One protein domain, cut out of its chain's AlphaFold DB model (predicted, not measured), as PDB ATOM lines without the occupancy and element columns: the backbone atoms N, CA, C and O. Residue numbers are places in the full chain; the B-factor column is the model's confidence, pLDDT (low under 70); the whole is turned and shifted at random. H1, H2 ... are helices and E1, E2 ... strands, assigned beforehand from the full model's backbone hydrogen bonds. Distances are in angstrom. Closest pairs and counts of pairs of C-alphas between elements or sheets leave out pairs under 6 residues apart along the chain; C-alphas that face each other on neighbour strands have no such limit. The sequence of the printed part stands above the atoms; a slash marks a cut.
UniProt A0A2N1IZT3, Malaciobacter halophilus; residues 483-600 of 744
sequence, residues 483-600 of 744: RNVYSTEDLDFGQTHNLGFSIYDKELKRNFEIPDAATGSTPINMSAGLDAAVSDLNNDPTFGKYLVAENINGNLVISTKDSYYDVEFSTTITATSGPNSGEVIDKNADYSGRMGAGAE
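Overview. This is residues 483 to 600 of the 744 residues of a protein of Malaciobacter halophilus (UniProt A0A2N1IZT3). Two small sheets form a wedge, with E1 and E7 nearer each other on one side and helix H1 filling the opposite side between E4 and E5. Long strand E2 runs through the larger sheet between E7 and the pair E3 and E4; short H2 leads into the hairpin of E5 and E6, and a long unnamed stretch ends the printed part. The printed part has 118 residues, with E1 E2 E3 E4 H1 H2 E5 E6 E7 in that order; one sheet is branched, the other runs E1 E6 E5, and both are antiparallel. The class is mixed, helices and strands, with under half of the residues in named elements. The whole is compact, with a radius of gyration of the C-alphas of 13.9 A and spans of 39 by 35 by 22 A.

Along the chain. Find C-alpha 483 at (187.374, 181.899, 140.640), where E1 begins, residues 483 to 486. E2, residues 497 to 505, runs 24.8 A from (172.724, 170.636, 136.436); then come E3, residues 510 to 514, and E4, residues 524 to 526. H1, residues 530 to 539, is 14.2 A long, and H2 is residues 543 to 546. E5, residues 547 to 552, measures 15.1 A and E6, residues 555 to 560, 16.2 A. E7, residues 569 to 575, runs 20.0 A to (169.832, 173.371, 133.892).

Arrangement. Begin at E2: E3 and E4 lie on one side of it, E7 on the other side. Look for N 503 and O 512, 2.9 A, in the hairpin E2 and E3; N 499 and O 524, 2.9 A, to E4; and N 500 and O 572, 2.8 A, to E7. This sheet is only just strongly twisted, up to 4.3 A off its best plane. In the other sheet, N 484 and O 558 are 2.8 A apart between E1 and E6, and N 550 and O 557 2.8 A in the hairpin E5 and E6. H1 is on one face of that sheet, two layers, helix over strands: it lies over E5 at a height over the sheet of 7.3 A, along the strands, at 18 degrees to E5 on the local plane. The closest C-alphas of H1 and E5 are Val 534 and Ala 549, 5.4 A; those of H1 and E4 are Met 526 and Ala 533, 4.6 A. H2 only grazes both sheets. H1 and H2 touch only at the corner, only just, with 3 pairs of C-alphas within 8 A; the closest are Asn 538 and Gly 544, 5.5 A. E2 and E5 are apart. In H1 every O i to N i+4 pair is within hydrogen-bond range; H2 is too short for such a pair.

Size, cuts and confidence. The farthest C-alphas, Pro 579 and Glu 600, are 41.4 A apart. The printed part has no cut, and no link between named elements is long. Residues 576 to 600 hold no named element, but 584 to 585 pair antiparallel with 573 to 574 of E7. Mean pLDDT of the printed part is 84.3; residues 517 to 520 and 577 to 580 are under 70.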
ATOM      1  N   ARG A 483     188.556 182.357 139.906       91.25
ATOM      2  CA  ARG A 483     187.374 181.899 140.640       91.25
ATOM      3  C   ARG A 483     186.109 182.348 139.914       91.25
ATOM      4  O   ARG A 483     185.942 183.537 139.634       91.25
ATOM      5  N   ASN A 484     185.215 181.406 139.635       92.88
ATOM      6  CA  ASN A 484     183.860 181.676 139.163       92.88
ATOM      7  C   ASN A 484     182.885 181.336 140.296       92.88
ATOM      8  O   ASN A 484     182.946 180.238 140.846       92.88
ATOM      9  N   VAL A 485     182.018 182.284 140.643       91.06
ATOM     10  CA  VAL A 485     181.056 182.158 141.744       91.06
ATOM     11  C   VAL A 485     179.650 182.020 141.178       91.06
ATOM     12  O   VAL A 485     179.247 182.810 140.321       91.06
ATOM     13  N   TYR A 486     178.913 181.041 141.689       89.62
ATOM     14  CA  TYR A 486     177.500 180.818 141.416       89.62
ATOM     15  C   TYR A 486     176.743 180.869 142.740       89.62
ATOM     16  O   TYR A 486     176.994 180.055 143.633       89.62
ATOM     17  N   SER A 487     175.865 181.861 142.879       84.50
ATOM     18  CA  SER A 487     175.036 182.005 144.073       84.50
ATOM     19  C   SER A 487     173.872 181.013 144.052       84.50
ATOM     20  O   SER A 487     173.503 180.506 142.993       84.50
ATOM     21  N   THR A 488     173.273 180.744 145.210       73.69
ATOM     22  CA  THR A 488     172.036 179.947 145.329       73.69
ATOM     23  C   THR A 488     170.823 180.616 144.689       73.69
ATOM     24  O   THR A 488     169.857 179.933 144.360       73.69
ATOM     25  N   GLU A 489     170.863 181.937 144.498       72.19
ATOM     26  CA  GLU A 489     169.829 182.680 143.771       72.19
ATOM     27  C   GLU A 489     169.951 182.472 142.255       72.19
ATOM     28  O   GLU A 489     168.941 182.350 141.563       72.19
ATOM     29  N   ASP A 490     171.187 182.396 141.750       74.44
ATOM     30  CA  ASP A 490     171.485 182.207 140.326       74.44
ATOM     31  C   ASP A 490     171.424 180.724 139.911       74.44
ATOM     32  O   ASP A 490     171.096 180.401 138.767       74.44
ATOM     33  N   LEU A 491     171.746 179.815 140.837       75.81
ATOM     34  CA  LEU A 491     171.825 178.373 140.623       75.81
ATOM     35  C   LEU A 491     170.852 177.641 141.563       75.81
ATOM     36  O   LEU A 491     171.102 177.508 142.759       75.81
ATOM     37  N   ASP A 492     169.748 177.129 141.011       75.62
ATOM     38  CA  ASP A 492     168.728 176.389 141.770       75.62
ATOM     39  C   ASP A 492     169.229 174.988 142.159       75.62
ATOM     40  O   ASP A 492     168.959 173.995 141.484       75.62
ATOM     41  N   PHE A 493     169.930 174.867 143.286       73.00
ATOM     42  CA  PHE A 493     170.416 173.575 143.785       73.00
ATOM     43  C   PHE A 493     169.301 172.569 144.129       73.00
ATOM     44  O   PHE A 493     169.609 171.429 144.472       73.00
ATOM     45  N   GLY A 494     168.017 172.921 144.014       73.00
ATOM     46  CA  GLY A 494     166.913 171.964 144.063       73.00
ATOM     47  C   GLY A 494     166.827 171.047 142.834       73.00
ATOM     48  O   GLY A 494     166.100 170.054 142.871       73.00
ATOM     49  N   GLN A 495     167.562 171.350 141.756       77.56
ATOM     50  CA  GLN A 495     167.541 170.617 140.488       77.56
ATOM     51  C   GLN A 495     168.924 170.098 140.076       77.56
ATOM     52  O   GLN A 495     169.968 170.526 140.568       77.56
ATOM     53  N   THR A 496     168.936 169.178 139.110       84.06
ATOM     54  CA  THR A 496     170.168 168.658 138.505       84.06
ATOM     55  C   THR A 496     170.711 169.598 137.427       84.06
ATOM     56  O   THR A 496     169.963 170.128 136.594       84.06
ATOM     57  N   HIS A 497     172.032 169.746 137.374       86.56
ATOM     58  CA  HIS A 497     172.724 170.636 136.436       86.56
ATOM     59  C   HIS A 497     173.802 169.888 135.658       86.56
ATOM     60  O   HIS A 497     174.290 168.858 136.106       86.56
ATOM     61  N   ASN A 498     174.183 170.415 134.498       87.81
ATOM     62  CA  ASN A 498     175.331 169.939 133.735       87.81
ATOM     63  C   ASN A 498     176.378 171.039 133.625       87.81
ATOM     64  O   ASN A 498     176.057 172.144 133.183       87.81
ATOM     65  N   LEU A 499     177.625 170.709 133.955       88.56
ATOM     66  CA  LEU A 499     178.779 171.583 133.785       88.56
ATOM     67  C   LEU A 499     179.570 171.195 132.529       88.56
ATOM     68  O   LEU A 499     179.978 170.044 132.353       88.56
ATOM     69  N   GLY A 500     179.833 172.189 131.686       87.88
ATOM     70  CA  GLY A 500     180.924 172.188 130.718       87.88
ATOM     71  C   GLY A 500     182.000 173.206 131.099       87.88
ATOM     72  O   GLY A 500     181.712 174.187 131.789       87.88
ATOM     73  N   PHE A 501     183.237 172.995 130.655       89.94
ATOM     74  CA  PHE A 501     184.320 173.965 130.842       89.94
ATOM     75  C   PHE A 501     185.339 173.927 129.703       89.94
ATOM     76  O   PHE A 501     185.458 172.915 129.026       89.94
ATOM     77  N   SER A 502     186.090 175.009 129.498       89.12
ATOM     78  CA  SER A 502     187.236 175.065 128.577       89.12
ATOM     79  C   SER A 502     188.435 175.681 129.293       89.12
ATOM     80  O   SER A 502     188.289 176.729 129.926       89.12
ATOM     81  N   ILE A 503     189.593 175.016 129.239       88.56
ATOM     82  CA  ILE A 503     190.844 175.417 129.906       88.56
ATOM     83  C   ILE A 503     192.063 175.024 129.066       88.56
ATOM     84  O   ILE A 503     192.053 174.004 128.381       88.56
ATOM     85  N   TYR A 504     193.141 175.808 129.116       85.94
ATOM     86  CA  TYR A 504     194.382 175.472 128.414       85.94
ATOM     87  C   TYR A 504     195.153 174.340 129.116       85.94
ATOM     88  O   TYR A 504     195.590 174.490 130.259       85.94
ATOM     89  N   ASP A 505     195.379 173.224 128.416       84.56
ATOM     90  CA  ASP A 505     196.256 172.149 128.884       84.56
ATOM     91  C   ASP A 505     197.696 172.401 128.407       84.56
ATOM     92  O   ASP A 505     198.007 172.330 127.212       84.56
ATOM     93  N   LYS A 506     198.588 172.656 129.371       78.88
ATOM     94  CA  LYS A 506     200.023 172.892 129.155       78.88
ATOM     95  C   LYS A 506     200.750 171.687 128.547       78.88
ATOM     96  O   LYS A 506     201.705 171.872 127.797       78.88
ATOM     97  N   GLU A 507     200.309 170.465 128.842       82.62
ATOM     98  CA  GLU A 507     200.924 169.231 128.336       82.62
ATOM     99  C   GLU A 507     200.536 168.993 126.875       82.62
ATOM    100  O   GLU A 507     201.371 168.644 126.038       82.62
ATOM    101  N   LEU A 508     199.259 169.220 126.554       79.19
ATOM    102  CA  LEU A 508     198.714 169.027 125.209       79.19
ATOM    103  C   LEU A 508     198.884 170.252 124.301       79.19
ATOM    104  O   LEU A 508     198.621 170.146 123.100       79.19
ATOM    105  N   LYS A 509     199.306 171.391 124.862       80.00
ATOM    106  CA  LYS A 509     199.480 172.687 124.189       80.00
ATOM    107  C   LYS A 509     198.231 173.155 123.432       80.00
ATOM    108  O   LYS A 509     198.336 173.743 122.354       80.00
ATOM    109  N   ARG A 510     197.043 172.877 123.973       83.69
ATOM    110  CA  ARG A 510     195.746 173.271 123.397       83.69
ATOM    111  C   ARG A 510     194.704 173.492 124.483       83.69
ATOM    112  O   ARG A 510     194.842 172.963 125.583       83.69
ATOM    113  N   ASN A 511     193.623 174.182 124.132       84.25
ATOM    114  CA  ASN A 511     192.430 174.218 124.968       84.25
ATOM    115  C   ASN A 511     191.789 172.827 125.009       84.25
ATOM    116  O   ASN A 511     191.580 172.194 123.970       84.25
ATOM    117  N   PHE A 512     191.528 172.359 126.219       85.19
ATOM    118  CA  PHE A 512     190.742 171.182 126.530       85.19
ATOM    119  C   PHE A 512     189.344 171.641 126.929       85.19
ATOM    120  O   PHE A 512     189.210 172.526 127.773       85.19
ATOM    121  N   GLU A 513     188.316 171.053 126.326       86.00
ATOM    122  CA  GLU A 513     186.926 171.462 126.528       86.00
ATOM    123  C   GLU A 513     186.086 170.278 126.999       86.00
ATOM    124  O   GLU A 513     186.372 169.142 126.654       86.00
ATOM    125  N   ILE A 514     185.041 170.523 127.776       83.88
ATOM    126  CA  ILE A 514     184.015 169.543 128.119       83.88
ATOM    127  C   ILE A 514     182.661 170.160 127.772       83.88
ATOM    128  O   ILE A 514     182.356 171.243 128.277       83.88
ATOM    129  N   PRO A 515     181.822 169.489 126.964       78.25
ATOM    130  CA  PRO A 515     182.082 168.227 126.263       78.25
ATOM    131  C   PRO A 515     183.093 168.373 125.112       78.25
ATOM    132  O   PRO A 515     182.992 169.290 124.300       78.25
ATOM    133  N   ASP A 516     184.039 167.439 125.008       75.38
ATOM    134  CA  ASP A 516     185.058 167.410 123.958       75.38
ATOM    135  C   ASP A 516     184.614 166.500 122.811       75.38
ATOM    136  O   ASP A 516     184.480 165.280 122.968       75.38
ATOM    137  N   ALA A 517     184.480 167.053 121.609       67.88
ATOM    138  CA  ALA A 517     184.225 166.250 120.416       67.88
ATOM    139  C   ALA A 517     185.423 165.355 120.026       67.88
ATOM    140  O   ALA A 517     185.228 164.344 119.349       67.88
ATOM    141  N   ALA A 518     186.652 165.708 120.426       67.50
ATOM    142  CA  ALA A 518     187.870 164.976 120.080       67.50
ATOM    143  C   ALA A 518     188.139 163.774 120.998       67.50
ATOM    144  O   ALA A 518     188.657 162.759 120.527       67.50
ATOM    145  N   THR A 519     187.788 163.869 122.284       68.94
ATOM    146  CA  THR A 519     187.946 162.776 123.264       68.94
ATOM    147  C   THR A 519     186.631 162.088 123.641       68.94
ATOM    148  O   THR A 519     186.663 161.018 124.248       68.94
ATOM    149  N   GLY A 520     185.480 162.627 123.222       69.38
ATOM    150  CA  GLY A 520     184.156 162.068 123.500       69.38
ATOM    151  C   GLY A 520     183.682 162.293 124.937       69.38
ATOM    152  O   GLY A 520     182.838 161.531 125.411       69.38
ATOM    153  N   SER A 521     184.231 163.288 125.643       75.12
ATOM    154  CA  SER A 521     183.825 163.605 127.012       75.12
ATOM    155  C   SER A 521     182.413 164.195 127.032       75.12
ATOM    156  O   SER A 521     182.041 165.026 126.203       75.12
ATOM    157  N   THR A 522     181.596 163.724 127.968       80.69
ATOM    158  CA  THR A 522     180.240 164.232 128.202       80.69
ATOM    159  C   THR A 522     180.262 165.350 129.243       80.69
ATOM    160  O   THR A 522     181.187 165.384 130.053       80.69
ATOM    161  N   PRO A 523     179.246 166.234 129.277       81.69
ATOM    162  CA  PRO A 523     179.086 167.189 130.373       81.69
ATOM    163  C   PRO A 523     179.053 166.482 131.733       81.69
ATOM    164  O   PRO A 523     178.552 165.357 131.835       81.69
ATOM    165  N   ILE A 524     179.570 167.145 132.765       85.25
ATOM    166  CA  ILE A 524     179.608 166.605 134.127       85.25
ATOM    167  C   ILE A 524     178.246 166.849 134.769       85.25
ATOM    168  O   ILE A 524     177.800 167.994 134.836       85.25
ATOM    169  N   ASN A 525     177.584 165.783 135.218       87.31
ATOM    170  CA  ASN A 525     176.300 165.897 135.908       87.31
ATOM    171  C   ASN A 525     176.539 166.315 137.363       87.31
ATOM    172  O   ASN A 525     177.364 165.721 138.049       87.31
ATOM    173  N   MET A 526     175.778 167.301 137.821       87.62
ATOM    174  CA  MET A 526     175.734 167.781 139.194       87.62
ATOM    175  C   MET A 526     174.385 167.392 139.795       87.62
ATOM    176  O   MET A 526     173.328 167.790 139.284       87.62
ATOM    177  N   SER A 527     174.422 166.602 140.864       85.56
ATOM    178  CA  SER A 527     173.237 166.223 141.628       85.56
ATOM    179  C   SER A 527     172.600 167.431 142.319       85.56
ATOM    180  O   SER A 527     173.236 168.466 142.512       85.56
ATOM    181  N   ALA A 528     171.329 167.294 142.701       83.56
ATOM    182  CA  ALA A 528     170.657 168.295 143.522       83.56
ATOM    183  C   ALA A 528     171.308 168.378 144.917       83.56
ATOM    184  O   ALA A 528     171.678 167.355 145.499       83.56
ATOM    185  N   GLY A 529     171.400 169.591 145.455       82.62
ATOM    186  CA  GLY A 529     172.101 169.939 146.688       82.62
ATOM    187  C   GLY A 529     173.509 170.473 146.426       82.62
ATOM    188  O   GLY A 529     174.276 169.879 145.674       82.62
ATOM    189  N   LEU A 530     173.864 171.589 147.071       85.19
ATOM    190  CA  LEU A 530     175.160 172.256 146.893       85.19
ATOM    191  C   LEU A 530     176.342 171.335 147.236       85.19
ATOM    192  O   LEU A 530     177.255 171.186 146.428       85.19
ATOM    193  N   ASP A 531     176.301 170.659 148.384       85.00
ATOM    194  CA  ASP A 531     177.394 169.773 148.809       85.00
ATOM    195  C   ASP A 531     177.513 168.524 147.924       85.00
ATOM    196  O   ASP A 531     178.618 168.072 147.615       85.00
ATOM    197  N   ALA A 532     176.379 167.993 147.455       85.88
ATOM    198  CA  ALA A 532     176.357 166.879 146.510       85.88
ATOM    199  C   ALA A 532     176.951 167.296 145.157       85.88
ATOM    200  O   ALA A 532     177.799 166.590 144.618       85.88
ATOM    201  N   ALA A 533     176.583 168.477 144.654       87.12
ATOM    202  CA  ALA A 533     177.141 169.042 143.432       87.12
ATOM    203  C   ALA A 533     178.657 169.285 143.540       87.12
ATOM    204  O   ALA A 533     179.401 168.936 142.625       87.12
ATOM    205  N   VAL A 534     179.137 169.834 144.662       88.75
ATOM    206  CA  VAL A 534     180.576 170.013 144.928       88.75
ATOM    207  C   VAL A 534     181.305 168.666 144.947       88.75
ATOM    208  O   VAL A 534     182.369 168.529 144.339       88.75
ATOM    209  N   SER A 535     180.723 167.658 145.599       89.62
ATOM    210  CA  SER A 535     181.263 166.295 145.630       89.62
ATOM    211  C   SER A 535     181.327 165.670 144.232       89.62
ATOM    212  O   SER A 535     182.359 165.115 143.857       89.62
ATOM    213  N   ASP A 536     180.265 165.783 143.434       90.31
ATOM    214  CA  ASP A 536     180.217 165.244 142.070       90.31
ATOM    215  C   ASP A 536     181.303 165.858 141.177       90.31
ATOM    216  O   ASP A 536     182.012 165.133 140.476       90.31
ATOM    217  N   LEU A 537     181.488 167.180 141.251       90.62
ATOM    218  CA  LEU A 537     182.526 167.888 140.500       90.62
ATOM    219  C   LEU A 537     183.933 167.442 140.906       90.62
ATOM    220  O   LEU A 537     184.752 167.118 140.048       90.62
ATOM    221  N   ASN A 538     184.220 167.387 142.206       91.50
ATOM    222  CA  ASN A 538     185.554 167.029 142.695       91.50
ATOM    223  C   ASN A 538     185.901 165.543 142.501       91.50
ATOM    224  O   ASN A 538     187.083 165.205 142.421       91.50
ATOM    225  N   ASN A 539     184.900 164.661 142.407       91.19
ATOM    226  CA  ASN A 539     185.100 163.243 142.099       91.19
ATOM    227  C   ASN A 539     185.329 162.977 140.602       91.19
ATOM    228  O   ASN A 539     185.824 161.901 140.248       91.19
ATOM    229  N   ASP A 540     185.000 163.924 139.717       89.62
ATOM    230  CA  ASP A 540     185.288 163.785 138.293       89.62
ATOM    231  C   ASP A 540     186.805 163.920 138.022       89.62
ATOM    232  O   ASP A 540     187.412 164.947 138.345       89.62
ATOM    233  N   PRO A 541     187.459 162.923 137.393       87.25
ATOM    234  CA  PRO A 541     188.908 162.946 137.188       87.25
ATOM    235  C   PRO A 541     189.375 164.062 136.249       87.25
ATOM    236  O   PRO A 541     190.513 164.524 136.356       87.25
ATOM    237  N   THR A 542     188.533 164.458 135.290       86.69
ATOM    238  CA  THR A 542     188.887 165.458 134.278       86.69
ATOM    239  C   THR A 542     188.760 166.869 134.830       86.69
ATOM    240  O   THR A 542     189.662 167.682 134.623       86.69
ATOM    241  N   PHE A 543     187.713 167.136 135.610       89.38
ATOM    242  CA  PHE A 543     187.568 168.365 136.381       89.38
ATOM    243  C   PHE A 543     188.665 168.472 137.437       89.38
ATOM    244  O   PHE A 543     189.423 169.443 137.443       89.38
ATOM    245  N   GLY A 544     188.842 167.423 138.243       87.19
ATOM    246  CA  GLY A 544     189.837 167.362 139.308       87.19
ATOM    247  C   GLY A 544     191.290 167.450 138.828       87.19
ATOM    248  O   GLY A 544     192.178 167.655 139.652       87.19
ATOM    249  N   LYS A 545     191.596 167.347 137.528       88.81
ATOM    250  CA  LYS A 545     192.946 167.653 137.014       88.81
ATOM    251  C   LYS A 545     193.243 169.157 137.069       88.81
ATOM    252  O   LYS A 545     194.365 169.532 137.405       88.81
ATOM    253  N   TYR A 546     192.256 170.003 136.778       90.50
ATOM    254  CA  TYR A 546     192.461 171.435 136.529       90.50
ATOM    255  C   TYR A 546     191.782 172.352 137.543       90.50
ATOM    256  O   TYR A 546     192.323 173.406 137.879       90.50
ATOM    257  N   LEU A 547     190.601 171.960 138.012       93.19
ATOM    258  CA  LEU A 547     189.694 172.787 138.793       93.19
ATOM    259  C   LEU A 547     189.400 172.135 140.149       93.19
ATOM    260  O   LEU A 547     189.640 170.942 140.359       93.19
ATOM    261  N   VAL A 548     188.904 172.947 141.076       92.44
ATOM    262  CA  VAL A 548     188.361 172.532 142.372       92.44
ATOM    263  C   VAL A 548     187.038 173.256 142.568       92.44
ATOM    264  O   VAL A 548     186.933 174.448 142.276       92.44
ATOM    265  N   ALA A 549     186.031 172.529 143.036       92.00
ATOM    266  CA  ALA A 549     184.762 173.089 143.468       92.00
ATOM    267  C   ALA A 549     184.742 173.168 144.996       92.00
ATOM    268  O   ALA A 549     185.136 172.220 145.672       92.00
ATOM    269  N   GLU A 550     184.268 174.279 145.543       89.88
ATOM    270  CA  GLU A 550     184.161 174.499 146.984       89.88
ATOM    271  C   GLU A 550     182.790 175.096 147.310       89.88
ATOM    272  O   GLU A 550     182.286 175.955 146.578       89.88
ATOM    273  N   ASN A 551     182.192 174.648 148.417       88.50
ATOM    274  CA  ASN A 551     181.070 175.342 149.042       88.50
ATOM    275  C   ASN A 551     181.644 176.438 149.948       88.50
ATOM    276  O   ASN A 551     182.247 176.155 150.988       88.50
ATOM    277  N   ILE A 552     181.473 177.693 149.536       87.31
ATOM    278  CA  ILE A 552     181.949 178.850 150.292       87.31
ATOM    279  C   ILE A 552     180.752 179.694 150.702       87.31
ATOM    280  O   ILE A 552     180.144 180.375 149.873       87.31
ATOM    281  N   ASN A 553     180.434 179.658 152.000       83.50
ATOM    282  CA  ASN A 553     179.336 180.424 152.596       83.50
ATOM    283  C   ASN A 553     178.013 180.259 151.813       83.50
ATOM    284  O   ASN A 553     177.299 181.232 151.593       83.50
ATOM    285  N   GLY A 554     177.712 179.037 151.355       82.19
ATOM    286  CA  GLY A 554     176.484 178.728 150.617       82.19
ATOM    287  C   GLY A 554     176.546 178.994 149.112       82.19
ATOM    288  O   GLY A 554     175.537 178.839 148.439       82.19
ATOM    289  N   ASN A 555     177.703 179.360 148.559       88.00
ATOM    290  CA  ASN A 555     177.885 179.569 147.122       88.00
ATOM    291  C   ASN A 555     178.754 178.461 146.522       88.00
ATOM    292  O   ASN A 555     179.719 178.015 147.150       88.00
ATOM    293  N   LEU A 556     178.468 178.068 145.277       90.44
ATOM    294  CA  LEU A 556     179.365 177.204 144.515       90.44
ATOM    295  C   LEU A 556     180.487 178.058 143.930       90.44
ATOM    296  O   LEU A 556     180.266 178.889 143.045       90.44
ATOM    297  N   VAL A 557     181.708 177.821 144.400       90.81
ATOM    298  CA  VAL A 557     182.906 178.469 143.877       90.81
ATOM    299  C   VAL A 557     183.733 177.439 143.131       90.81
ATOM    300  O   VAL A 557     184.178 176.449 143.699       90.81
ATOM    301  N   ILE A 558     183.950 177.683 141.844       92.69
ATOM    302  CA  ILE A 558     184.853 176.882 141.020       92.69
ATOM    303  C   ILE A 558     186.142 177.672 140.856       92.69
ATOM    304  O   ILE A 558     186.113 178.813 140.391       92.69
ATOM    305  N   SER A 559     187.268 177.072 141.223       91.88
ATOM    306  CA  SER A 559     188.582 177.699 141.141       91.88
ATOM    307  C   SER A 559     189.586 176.853 140.364       91.88
ATOM    308  O   SER A 559     189.473 175.630 140.288       91.88
ATOM    309  N   THR A 560     190.587 177.499 139.767       92.56
ATOM    310  CA  THR A 560     191.747 176.788 139.210       92.56
ATOM    311  C   THR A 560     192.605 176.221 140.329       92.56
ATOM    312  O   THR A 560     192.883 176.924 141.304       92.56
ATOM    313  N   LYS A 561     193.125 175.005 140.150       90.00
ATOM    314  CA  LYS A 561     194.134 174.449 141.056       90.00
ATOM    315  C   LYS A 561     195.372 175.334 141.136       90.00
ATOM    316  O   LYS A 561     195.776 175.971 140.168       90.00
ATOM    317  N   ASP A 562     196.048 175.250 142.274       83.56
ATOM    318  CA  ASP A 562     197.307 175.942 142.549       83.56
ATOM    319  C   ASP A 562     198.423 175.680 141.521       83.56
ATOM    320  O   ASP A 562     199.327 176.498 141.395       83.56
ATOM    321  N   SER A 563     198.395 174.558 140.795       85.44
ATOM    322  CA  SER A 563     199.344 174.234 139.714       85.44
ATOM    323  C   SER A 563     199.001 174.880 138.361       85.44
ATOM    324  O   SER A 563     199.806 174.844 137.429       85.44
ATOM    325  N   TYR A 564     197.806 175.458 138.255       86.44
ATOM    326  CA  TYR A 564     197.197 176.041 137.056       86.44
ATOM    327  C   TYR A 564     196.719 177.482 137.326       86.44
ATOM    328  O   TYR A 564     195.770 177.959 136.717       86.44
ATOM    329  N   TYR A 565     197.361 178.188 138.262       85.75
ATOM    330  CA  TYR A 565     196.980 179.550 138.661       85.75
ATOM    331  C   TYR A 565     197.103 180.586 137.524       85.75
ATOM    332  O   TYR A 565     196.483 181.646 137.549       85.75
ATOM    333  N   ASP A 566     197.921 180.275 136.529       80.75
ATOM    334  CA  ASP A 566     198.264 181.100 135.382       80.75
ATOM    335  C   ASP A 566     197.325 180.914 134.185       80.75
ATOM    336  O   ASP A 566     197.361 181.728 133.268       80.75
ATOM    337  N   VAL A 567     196.467 179.888 134.177       85.75
ATOM    338  CA  VAL A 567     195.542 179.643 133.062       85.75
ATOM    339  C   VAL A 567     194.148 180.176 133.357       85.75
ATOM    340  O   VAL A 567     193.675 180.163 134.493       85.75
ATOM    341  N   GLU A 568     193.477 180.630 132.303       86.38
ATOM    342  CA  GLU A 568     192.068 181.001 132.371       86.38
ATOM    343  C   GLU A 568     191.179 179.830 131.989       86.38
ATOM    344  O   GLU A 568     191.531 178.997 131.147       86.38
ATOM    345  N   PHE A 569     190.003 179.795 132.603       90.69
ATOM    346  CA  PHE A 569     188.961 178.843 132.280       90.69
ATOM    347  C   PHE A 569     187.617 179.537 132.068       90.69
ATOM    348  O   PHE A 569     187.290 180.567 132.670       90.69
ATOM    349  N   SER A 570     186.806 178.927 131.213       88.94
ATOM    350  CA  SER A 570     185.391 179.254 131.065       88.94
ATOM    351  C   SER A 570     184.554 178.086 131.558       88.94
ATOM    352  O   SER A 570     184.938 176.933 131.375       88.94
ATOM    353  N   THR A 571     183.433 178.382 132.206       89.75
ATOM    354  CA  THR A 571     182.446 177.395 132.650       89.75
ATOM    355  C   THR A 571     181.100 177.720 132.040       89.75
ATOM    356  O   THR A 571     180.722 178.887 131.949       89.75
ATOM    357  N   THR A 572     180.370 176.675 131.682       87.88
ATOM    358  CA  THR A 572     179.006 176.750 131.173       87.88
ATOM    359  C   THR A 572     178.167 175.793 132.003       87.88
ATOM    360  O   THR A 572     178.310 174.578 131.867       87.88
ATOM    361  N   ILE A 573     177.314 176.325 132.880       87.88
ATOM    362  CA  ILE A 573     176.354 175.517 133.637       87.88
ATOM    363  C   ILE A 573     175.017 175.558 132.907       87.88
ATOM    364  O   ILE A 573     174.572 176.619 132.479       87.88
ATOM    365  N   THR A 574     174.383 174.400 132.748       86.12
ATOM    366  CA  THR A 574     173.071 174.268 132.105       86.12
ATOM    367  C   THR A 574     172.101 173.527 133.009       86.12
ATOM    368  O   THR A 574     172.435 172.474 133.560       86.12
ATOM    369  N   ALA A 575     170.887 174.053 133.154       80.31
ATOM    370  CA  ALA A 575     169.832 173.371 133.892       80.31
ATOM    371  C   ALA A 575     169.311 172.171 133.084       80.31
ATOM    372  O   ALA A 575     168.931 172.302 131.916       80.31
ATOM    373  N   THR A 576     169.282 170.982 133.693       78.00
ATOM    374  CA  THR A 576     168.866 169.741 133.000       78.00
ATOM    375  C   THR A 576     167.397 169.390 133.213       78.00
ATOM    376  O   THR A 576     166.846 168.553 132.500       78.00
ATOM    377  N   SER A 577     166.739 170.055 134.159       67.75
ATOM    378  CA  SER A 577     165.345 169.836 134.538       67.75
ATOM    379  C   SER A 577     164.716 171.142 135.052       67.75
ATOM    380  O   SER A 577     165.415 172.121 135.296       67.75
ATOM    381  N   GLY A 578     163.384 171.188 135.155       68.06
ATOM    382  CA  GLY A 578     162.654 172.370 135.633       68.06
ATOM    383  C   GLY A 578     162.252 173.384 134.541       68.06
ATOM    384  O   GLY A 578     162.435 173.125 133.348       68.06
ATOM    385  N   PRO A 579     161.647 174.526 134.930       65.00
ATOM    386  CA  PRO A 579     161.117 175.536 134.004       65.00
ATOM    387  C   PRO A 579     162.193 176.231 133.155       65.00
ATOM    388  O   PRO A 579     161.876 176.686 132.060       65.00
ATOM    389  N   ASN A 580     163.446 176.230 133.619       66.62
ATOM    390  CA  ASN A 580     164.602 176.840 132.949       66.62
ATOM    391  C   ASN A 580     165.473 175.794 132.220       66.62
ATOM    392  O   ASN A 580     166.648 176.024 131.948       66.62
ATOM    393  N   SER A 581     164.928 174.604 131.934       74.75
ATOM    394  CA  SER A 581     165.668 173.519 131.277       74.75
ATOM    395  C   SER A 581     166.286 173.977 129.948       74.75
ATOM    396  O   SER A 581     165.587 174.443 129.047       74.75
ATOM    397  N   GLY A 582     167.604 173.810 129.825       72.06
ATOM    398  CA  GLY A 582     168.392 174.218 128.662       72.06
ATOM    399  C   GLY A 582     168.909 175.660 128.690       72.06
ATOM    400  O   GLY A 582     169.654 176.028 127.781       72.06
ATOM    401  N   GLU A 583     168.565 176.463 129.700       80.69
ATOM    402  CA  GLU A 583     169.164 177.787 129.888       80.69
ATOM    403  C   GLU A 583     170.590 177.675 130.440       80.69
ATOM    404  O   GLU A 583     170.906 176.791 131.245       80.69
ATOM    405  N   VAL A 584     171.460 178.569 129.961       83.88
ATOM    406  CA  VAL A 584     172.824 178.726 130.469       83.88
ATOM    407  C   VAL A 584     172.775 179.654 131.669       83.88
ATOM    408  O   VAL A 584     172.227 180.751 131.581       83.88
ATOM    409  N   ILE A 585     173.362 179.206 132.770       85.38
ATOM    410  CA  ILE A 585     173.498 179.992 133.987       85.38
ATOM    411  C   ILE A 585     174.866 180.661 133.943       85.38
ATOM    412  O   ILE A 585     175.910 179.996 133.938       85.38
ATOM    413  N   ASP A 586     174.844 181.987 133.884       84.56
ATOM    414  CA  ASP A 586     176.051 182.794 133.917       84.56
ATOM    415  C   ASP A 586     176.608 182.871 135.341       84.56
ATOM    416  O   ASP A 586     175.890 182.816 136.337       84.56
ATOM    417  N   LYS A 587     177.930 183.001 135.434       89.12
ATOM    418  CA  LYS A 587     178.595 183.263 136.711       89.12
ATOM    419  C   LYS A 587     178.252 184.663 137.213       89.12
ATOM    420  O   LYS A 587     178.116 185.598 136.420       89.12
ATOM    421  N   ASN A 588     178.253 184.844 138.527       88.62
ATOM    422  CA  ASN A 588     178.085 186.163 139.113       88.62
ATOM    423  C   ASN A 588     179.334 187.025 138.841       88.62
ATOM    424  O   ASN A 588     180.429 186.728 139.330       88.62
ATOM    425  N   ALA A 589     179.188 188.075 138.032       86.06
ATOM    426  CA  ALA A 589     180.303 188.908 137.576       86.06
ATOM    427  C   ALA A 589     180.911 189.798 138.676       86.06
ATOM    428  O   ALA A 589     182.082 190.175 138.578       86.06
ATOM    429  N   ASP A 590     180.141 190.117 139.719       85.62
ATOM    430  CA  ASP A 590     180.603 190.961 140.822       85.62
ATOM    431  C   ASP A 590     181.530 190.185 141.762       85.62
ATOM    432  O   ASP A 590     182.514 190.743 142.258       85.62
ATOM    433  N   TYR A 591     181.266 188.886 141.940       87.38
ATOM    434  CA  TYR A 591     182.030 187.999 142.823       87.38
ATOM    435  C   TYR A 591     183.094 187.162 142.104       87.38
ATOM    436  O   TYR A 591     184.059 186.720 142.730       87.38
ATOM    437  N   SER A 592     182.948 186.946 140.794       88.88
ATOM    438  CA  SER A 592     183.925 186.206 139.992       88.88
ATOM    439  C   SER A 592     185.136 187.069 139.629       88.88
ATOM    440  O   SER A 592     185.018 188.250 139.297       88.88
ATOM    441  N   GLY A 593     186.324 186.468 139.620       87.12
ATOM    442  CA  GLY A 593     187.568 187.179 139.337       87.12
ATOM    443  C   GLY A 593     188.806 186.339 139.613       87.12
ATOM    444  O   GLY A 593     188.744 185.113 139.632       87.12
ATOM    445  N   ARG A 594     189.945 187.000 139.820       87.44
ATOM    446  CA  ARG A 594     191.196 186.354 140.231       87.44
ATOM    447  C   ARG A 594     191.482 186.653 141.700       87.44
ATOM    448  O   ARG A 594     191.284 187.776 142.157       87.44
ATOM    449  N   MET A 595     191.977 185.652 142.425       86.31
ATOM    450  CA  MET A 595     192.382 185.793 143.830       86.31
ATOM    451  C   MET A 595     193.579 186.748 143.990       86.31
ATOM    452  O   MET A 595     193.716 187.412 145.012       86.31
ATOM    453  N   GLY A 596     194.435 186.843 142.971       86.88
ATOM    454  CA  GLY A 596     195.601 187.727 142.940       86.88
ATOM    455  C   GLY A 596     195.250 189.155 142.526       86.88
ATOM    456  O   GLY A 596     194.093 189.580 142.602       86.88
ATOM    457  N   ALA A 597     196.254 189.903 142.068       87.31
ATOM    458  CA  ALA A 597     196.045 191.224 141.477       87.31
ATOM    459  C   ALA A 597     195.421 191.168 140.069       87.31
ATOM    460  O   ALA A 597     194.857 192.158 139.622       87.31
ATOM    461  N   GLY A 598     195.451 190.022 139.384       85.62
ATOM    462  CA  GLY A 598     194.888 189.880 138.039       85.62
ATOM    463  C   GLY A 598     195.720 190.551 136.944       85.62
ATOM    464  O   GLY A 598     195.180 190.903 135.899       85.62
ATOM    465  N   ALA A 599     197.017 190.739 137.187       91.31
ATOM    466  CA  ALA A 599     197.992 191.141 136.178       91.31
ATOM    467  C   ALA A 599     198.655 189.914 135.533       91.31
ATOM    468  O   ALA A 599     198.473 188.784 135.984       91.31
ATOM    469  N   GLU A 600     199.432 190.140 134.478       91.31
ATOM    470  CA  GLU A 600     200.253 189.114 133.840       91.31
ATOM    471  C   GLU A 600     201.684 189.184 134.367       91.31
ATOM    472  O   GLU A 600     202.209 190.267 134.628       91.31
TER     473      GLU A 600